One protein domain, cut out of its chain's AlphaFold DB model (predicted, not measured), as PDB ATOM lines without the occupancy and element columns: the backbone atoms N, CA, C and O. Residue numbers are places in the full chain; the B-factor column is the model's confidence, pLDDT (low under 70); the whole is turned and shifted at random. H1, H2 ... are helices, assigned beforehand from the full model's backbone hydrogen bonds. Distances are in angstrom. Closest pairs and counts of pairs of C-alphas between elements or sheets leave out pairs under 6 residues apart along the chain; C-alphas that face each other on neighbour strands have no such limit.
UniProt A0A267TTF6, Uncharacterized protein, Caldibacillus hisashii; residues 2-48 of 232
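Overview. This is residues 2 to 48 of the 232 residues of an uncharacterized protein of Caldibacillus hisashii (UniProt A0A267TTF6). This is a helical hairpin with unequal arms: a short helix, H1, lies beside the first part of a long helix, H2, and a looping link joins them at one end. At the other end residues 37 to 48 stick out, and this arm makes much of the length. The printed part has 47 residues with two named helices, H1 then H2, and no named strand; its class is all helix. It is loose, with a radius of gyration of the C-alphas of 12.7 A, and spans 41 by 15 by 14 A.

Along the chain. Find C-alpha 2 at (-38.429, -14.009, -42.725); from there H1, residues 2 to 13, runs 16.4 A. Then go to C-alpha 25 at (-51.001, -25.673, -39.617), where H2, residues 25 to 45, begins; it runs 30.1 A to C-alpha 45 at (-23.749, -23.406, -52.082).

Arrangement. Look at Ser 4 and Ser 32: H1 and H2 touch, and these are their closest C-alphas, 4.4 A apart. The two form a helical hairpin, running opposite ways at a shallow tilt of 27 degrees. In both helices every backbone O i to N i+4 pair is within hydrogen-bond range.

Size, cuts and confidence. The C-alphas of Asp 16 and Asp 47 are the two farthest apart, at 41.1 A. The printed part has no cut. The link from H1 to H2, 11 residues, is long, and in it residues 16 to 18 have pLDDT under 70.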
ATOM      1  N   MET A   2     -37.404 -14.839 -43.391       91.44
ATOM      2  CA  MET A   2     -38.429 -14.009 -42.725       91.44
ATOM      3  C   MET A   2     -39.838 -14.615 -42.758       91.44
ATOM      4  O   MET A   2     -40.395 -14.861 -41.705       91.44
ATOM      5  N   LEU A   3     -40.321 -15.017 -43.940       92.62
ATOM      6  CA  LEU A   3     -41.627 -15.674 -44.082       92.62
ATOM      7  C   LEU A   3     -41.801 -16.918 -43.190       92.62
ATOM      8  O   LEU A   3     -42.898 -17.188 -42.731       92.62
ATOM      9  N   SER A   4     -40.733 -17.684 -42.944       94.75
ATOM     10  CA  SER A   4     -40.815 -18.843 -42.048       94.75
ATOM     11  C   SER A   4     -41.080 -18.406 -40.609       94.75
ATOM     12  O   SER A   4     -41.938 -18.985 -39.956       94.75
ATOM     13  N   PHE A   5     -40.403 -17.353 -40.142       94.88
ATOM     14  CA  PHE A   5     -40.651 -16.790 -38.818       94.88
ATOM     15  C   PHE A   5     -42.041 -16.170 -38.703       94.88
ATOM     16  O   PHE A   5     -42.669 -16.374 -37.677       94.88
ATOM     17  N   ASP A   6     -42.542 -15.505 -39.749       91.62
ATOM     18  CA  ASP A   6     -43.910 -14.968 -39.750       91.62
ATOM     19  C   ASP A   6     -44.952 -16.097 -39.629       91.62
ATOM     20  O   ASP A   6     -45.879 -16.006 -38.834       91.62
ATOM     21  N   ILE A   7     -44.776 -17.201 -40.368       93.44
ATOM     22  CA  ILE A   7     -45.676 -18.364 -40.280       93.44
ATOM     23  C   ILE A   7     -45.600 -19.024 -38.897       93.44
ATOM     24  O   ILE A   7     -46.629 -19.433 -38.367       93.44
ATOM     25  N   LEU A   8     -44.395 -19.181 -38.335       93.88
ATOM     26  CA  LEU A   8     -44.221 -19.760 -37.000       93.88
ATOM     27  C   LEU A   8     -44.887 -18.885 -35.932       93.88
ATOM     28  O   LEU A   8     -45.646 -19.418 -35.132       93.88
ATOM     29  N   ASP A   9     -44.658 -17.570 -35.975       90.81
ATOM     30  CA  ASP A   9     -45.268 -16.588 -35.068       90.81
ATOM     31  C   ASP A   9     -46.798 -16.653 -35.137       90.81
ATOM     32  O   ASP A   9     -47.451 -16.801 -34.113       90.81
ATOM     33  N   ASP A  10     -47.369 -16.672 -36.345       89.88
ATOM     34  CA  ASP A  10     -48.822 -16.749 -36.531       89.88
ATOM     35  C   ASP A  10     -49.436 -18.043 -35.969       89.88
ATOM     36  O   ASP A  10     -50.536 -18.023 -35.413       89.88
ATOM     37  N   ILE A  11     -48.751 -19.182 -36.136       90.81
ATOM     38  CA  ILE A  11     -49.206 -20.475 -35.600       90.81
ATOM     39  C   ILE A  11     -49.119 -20.479 -34.069       90.81
ATOM     40  O   ILE A  11     -50.028 -20.982 -33.411       90.81
ATOM     41  N   GLU A  12     -48.034 -19.946 -33.507       90.44
ATOM     42  CA  GLU A  12     -47.789 -19.913 -32.062       90.44
ATOM     43  C   GLU A  12     -48.713 -18.930 -31.327       90.44
ATOM     44  O   GLU A  12     -49.192 -19.255 -30.241       90.44
ATOM     45  N   ASP A  13     -49.008 -17.775 -31.932       84.12
ATOM     46  CA  ASP A  13     -49.913 -16.756 -31.381       84.12
ATOM     47  C   ASP A  13     -51.401 -17.118 -31.582       84.12
ATOM     48  O   ASP A  13     -52.276 -16.514 -30.956       84.12
ATOM     49  N   GLY A  14     -51.707 -18.111 -32.426       77.75
ATOM     50  CA  GLY A  14     -53.084 -18.481 -32.760       77.75
ATOM     51  C   GLY A  14     -53.818 -17.370 -33.516       77.75
ATOM     52  O   GLY A  14     -54.993 -17.113 -33.246       77.75
ATOM     53  N   ASP A  15     -53.112 -16.695 -34.427       73.81
ATOM     54  CA  ASP A  15     -53.617 -15.550 -35.186       73.81
ATOM     55  C   ASP A  15     -54.797 -15.908 -36.111       73.81
ATOM     56  O   ASP A  15     -55.076 -17.070 -36.403       73.81
ATOM     57  N   ASP A  16     -55.530 -14.882 -36.554       66.12
ATOM     58  CA  ASP A  16     -56.833 -15.023 -37.214       66.12
ATOM     59  C   ASP A  16     -56.783 -15.782 -38.561       66.12
ATOM     60  O   ASP A  16     -55.895 -15.575 -39.393       66.12
ATOM     61  N   TYR A  17     -57.811 -16.600 -38.814       61.59
ATOM     62  CA  TYR A  17     -57.929 -17.655 -39.841       61.59
ATOM     63  C   TYR A  17     -57.898 -17.188 -41.310       61.59
ATOM     64  O   TYR A  17     -58.149 -17.972 -42.225       61.59
ATOM     65  N   GLN A  18     -57.612 -15.915 -41.578       69.81
ATOM     66  CA  GLN A  18     -57.612 -15.375 -42.940       69.81
ATOM     67  C   GLN A  18     -56.328 -15.700 -43.718       69.81
ATOM     68  O   GLN A  18     -56.317 -15.637 -44.950       69.81
ATOM     69  N   LYS A  19     -55.232 -16.050 -43.031       80.06
ATOM     70  CA  LYS A  19     -53.954 -16.375 -43.681       80.06
ATOM     71  C   LYS A  19     -53.944 -17.825 -44.172       80.06
ATOM     72  O   LYS A  19     -54.261 -18.749 -43.431       80.06
ATOM     73  N   LEU A  20     -53.494 -18.033 -45.414       80.62
ATOM     74  CA  LEU A  20     -53.493 -19.342 -46.094       80.62
ATOM     75  C   LEU A  20     -52.826 -20.463 -45.281       80.62
ATOM     76  O   LEU A  20     -53.267 -21.608 -45.335       80.62
ATOM     77  N   TRP A  21     -51.762 -20.138 -44.544       85.06
ATOM     78  CA  TRP A  21     -50.988 -21.107 -43.765       85.06
ATOM     79  C   TRP A  21     -51.648 -21.531 -42.448       85.06
ATOM     80  O   TRP A  21     -51.202 -22.502 -41.844       85.06
ATOM     81  N   LEU A  22     -52.729 -20.873 -42.026       81.81
ATOM     82  CA  LEU A  22     -53.478 -21.257 -40.826       81.81
ATOM     83  C   LEU A  22     -54.527 -22.344 -41.098       81.81
ATOM     84  O   LEU A  22     -54.952 -23.014 -40.163       81.81
ATOM     85  N   ASN A  23     -54.889 -22.575 -42.366       84.25
ATOM     86  CA  ASN A  23     -55.829 -23.636 -42.755       84.25
ATOM     87  C   ASN A  23     -55.242 -25.046 -42.572       84.25
ATOM     88  O   ASN A  23     -55.974 -25.987 -42.297       84.25
ATOM     89  N   GLU A  24     -53.924 -25.188 -42.726       89.31
ATOM     90  CA  GLU A  24     -53.205 -26.465 -42.663       89.31
ATOM     91  C   GLU A  24     -51.927 -26.300 -41.827       89.31
ATOM     92  O   GLU A  24     -50.803 -26.368 -42.335       89.31
ATOM     93  N   GLN A  25     -52.097 -26.046 -40.525       90.75
ATOM     94  CA  GLN A  25     -51.001 -25.673 -39.617       90.75
ATOM     95  C   GLN A  25     -49.842 -26.681 -39.616       90.75
ATOM     96  O   GLN A  25     -48.679 -26.286 -39.627       90.75
ATOM     97  N   SER A  26     -50.131 -27.985 -39.682       93.38
ATOM     98  CA  SER A  26     -49.099 -29.032 -39.745       93.38
ATOM     99  C   SER A  26     -48.241 -28.933 -41.012       93.38
ATOM    100  O   SER A  26     -47.022 -29.117 -40.965       93.38
ATOM    101  N   ILE A  27     -48.865 -28.618 -42.153       94.00
ATOM    102  CA  ILE A  27     -48.163 -28.429 -43.429       94.00
ATOM    103  C   ILE A  27     -47.342 -27.143 -43.373       94.00
ATOM    104  O   ILE A  27     -46.170 -27.146 -43.757       94.00
ATOM    105  N   ALA A  28     -47.930 -26.065 -42.855       94.00
ATOM    106  CA  ALA A  28     -47.266 -24.781 -42.691       94.00
ATOM    107  C   ALA A  28     -46.037 -24.876 -41.776       94.00
ATOM    108  O   ALA A  28     -44.966 -24.404 -42.153       94.00
ATOM    109  N   LEU A  29     -46.138 -25.573 -40.644       94.44
ATOM    110  CA  LEU A  29     -45.028 -25.808 -39.719       94.44
ATOM    111  C   LEU A  29     -43.862 -26.547 -40.395       94.44
ATOM    112  O   LEU A  29     -42.694 -26.149 -40.279       94.44
ATOM    113  N   ASN A  30     -44.167 -27.611 -41.142       96.06
ATOM    114  CA  ASN A  30     -43.151 -28.357 -41.880       96.06
ATOM    115  C   ASN A  30     -42.524 -27.503 -42.999       96.06
ATOM    116  O   ASN A  30     -41.305 -27.509 -43.181       96.06
ATOM    117  N   ALA A  31     -43.334 -26.715 -43.714       95.31
ATOM    118  CA  ALA A  31     -42.857 -25.797 -44.745       95.31
ATOM    119  C   ALA A  31     -41.931 -24.717 -44.161       95.31
ATOM    120  O   ALA A  31     -40.844 -24.493 -44.695       95.31
ATOM    121  N   SER A  32     -42.301 -24.107 -43.034       95.31
ATOM    122  CA  SER A  32     -41.472 -23.139 -42.308       95.31
ATOM    123  C   SER A  32     -40.130 -23.733 -41.897       95.31
ATOM    124  O   SER A  32     -39.082 -23.120 -42.132       95.31
ATOM    125  N   THR A  33     -40.143 -24.958 -41.373       95.44
ATOM    126  CA  THR A  33     -38.927 -25.702 -41.019       95.44
ATOM    127  C   THR A  33     -38.039 -25.919 -42.247       95.44
ATOM    128  O   THR A  33     -36.848 -25.592 -42.232       95.44
ATOM    129  N   ALA A  34     -38.617 -26.386 -43.356       96.94
ATOM    130  CA  ALA A  34     -37.895 -26.578 -44.611       96.94
ATOM    131  C   ALA A  34     -37.300 -25.266 -45.151       96.94
ATOM    132  O   ALA A  34     -36.153 -25.250 -45.602       96.94
ATOM    133  N   MET A  35     -38.031 -24.149 -45.066       96.19
ATOM    134  CA  MET A  35     -37.560 -22.834 -45.514       96.19
ATOM    135  C   MET A  35     -36.324 -22.353 -44.742       96.19
ATOM    136  O   MET A  35     -35.428 -21.764 -45.354       96.19
ATOM    137  N   ILE A  36     -36.244 -22.603 -43.429       94.69
ATOM    138  CA  ILE A  36     -35.070 -22.251 -42.608       94.69
ATOM    139  C   ILE A  36     -33.834 -22.993 -43.123       94.69
ATOM    140  O   ILE A  36     -32.825 -22.363 -43.460       94.69
ATOM    141  N   PHE A  37     -33.929 -24.317 -43.271       95.62
ATOM    142  CA  PHE A  37     -32.818 -25.133 -43.763       95.62
ATOM    143  C   PHE A  37     -32.452 -24.813 -45.216       95.62
ATOM    144  O   PHE A  37     -31.266 -24.751 -45.554       95.62
ATOM    145  N   ALA A  38     -33.443 -24.545 -46.068       96.12
ATOM    146  CA  ALA A  38     -33.221 -24.155 -47.454       96.12
ATOM    147  C   ALA A  38     -32.418 -22.851 -47.557       96.12
ATOM    148  O   ALA A  38     -31.474 -22.787 -48.345       96.12
ATOM    149  N   CYS A  39     -32.725 -21.844 -46.731       93.19
ATOM    150  CA  CYS A  39     -31.997 -20.571 -46.723       93.19
ATOM    151  C   CYS A  39     -30.508 -20.767 -46.402       93.19
ATOM    152  O   CYS A  39     -29.645 -20.263 -47.122       93.19
ATOM    153  N   ILE A  40     -30.202 -21.548 -45.362       93.31
ATOM    154  CA  ILE A  40     -28.817 -21.841 -44.968       93.31
ATOM    155  C   ILE A  40     -28.107 -22.633 -46.075       93.31
ATOM    156  O   ILE A  40     -26.975 -22.318 -46.444       93.31
ATOM    157  N   ASN A  41     -28.777 -23.633 -46.653       95.44
ATOM    158  CA  ASN A  41     -28.223 -24.449 -47.732       95.44
ATOM    159  C   ASN A  41     -27.915 -23.629 -48.997       95.44
ATOM    160  O   ASN A  41     -26.876 -23.844 -49.619       95.44
ATOM    161  N   ILE A  42     -28.778 -22.671 -49.360       94.25
ATOM    162  CA  ILE A  42     -28.544 -21.761 -50.491       94.25
ATOM    163  C   ILE A  42     -27.257 -20.966 -50.265       94.25
ATOM    164  O   ILE A  42     -26.371 -21.000 -51.114       94.25
ATOM    165  N   ILE A  43     -27.101 -20.323 -49.105       92.44
ATOM    166  CA  ILE A  43     -25.913 -19.506 -48.812       92.44
ATOM    167  C   ILE A  43     -24.633 -20.351 -48.831       92.44
ATOM    168  O   ILE A  43     -23.616 -19.905 -49.358       92.44
ATOM    169  N   ARG A  44     -24.681 -21.588 -48.320       93.69
ATOM    170  CA  ARG A  44     -23.525 -22.504 -48.337       93.69
ATOM    171  C   ARG A  44     -23.058 -22.860 -49.750       93.69
ATOM    172  O   ARG A  44     -21.851 -23.014 -49.957       93.69
ATOM    173  N   LYS A  45     -24.002 -23.018 -50.685       95.44
ATOM    174  CA  LYS A  45     -23.749 -23.406 -52.082       95.44
ATOM    175  C   LYS A  45     -23.252 -22.256 -52.955       95.44
ATOM    176  O   LYS A  45     -22.630 -22.520 -53.978       95.44
ATOM    177  N   LEU A  46     -23.535 -21.013 -52.582       93.38
ATOM    178  CA  LEU A  46     -23.069 -19.847 -53.325       93.38
ATOM    179  C   LEU A  46     -21.581 -19.584 -53.056       93.38
ATOM    180  O   LEU A  46     -21.082 -19.764 -51.940       93.38
ATOM    181  N   ASP A  47     -20.877 -19.114 -54.085       93.75
ATOM    182  CA  ASP A  47     -19.488 -18.674 -53.972       93.75
ATOM    183  C   ASP A  47     -19.428 -17.225 -53.460       93.75
ATOM    184  O   ASP A  47     -19.271 -16.265 -54.210       93.75
ATOM    185  N   LEU A  48     -19.665 -17.060 -52.155       90.75
ATOM    186  CA  LEU A  48     -19.651 -15.765 -51.476       90.75
ATOM    187  C   LEU A  48     -18.479 -15.701 -50.498       90.75
ATOM    188  O   LEU A  48     -18.382 -16.508 -49.570       90.75
TER     189      LEU A  48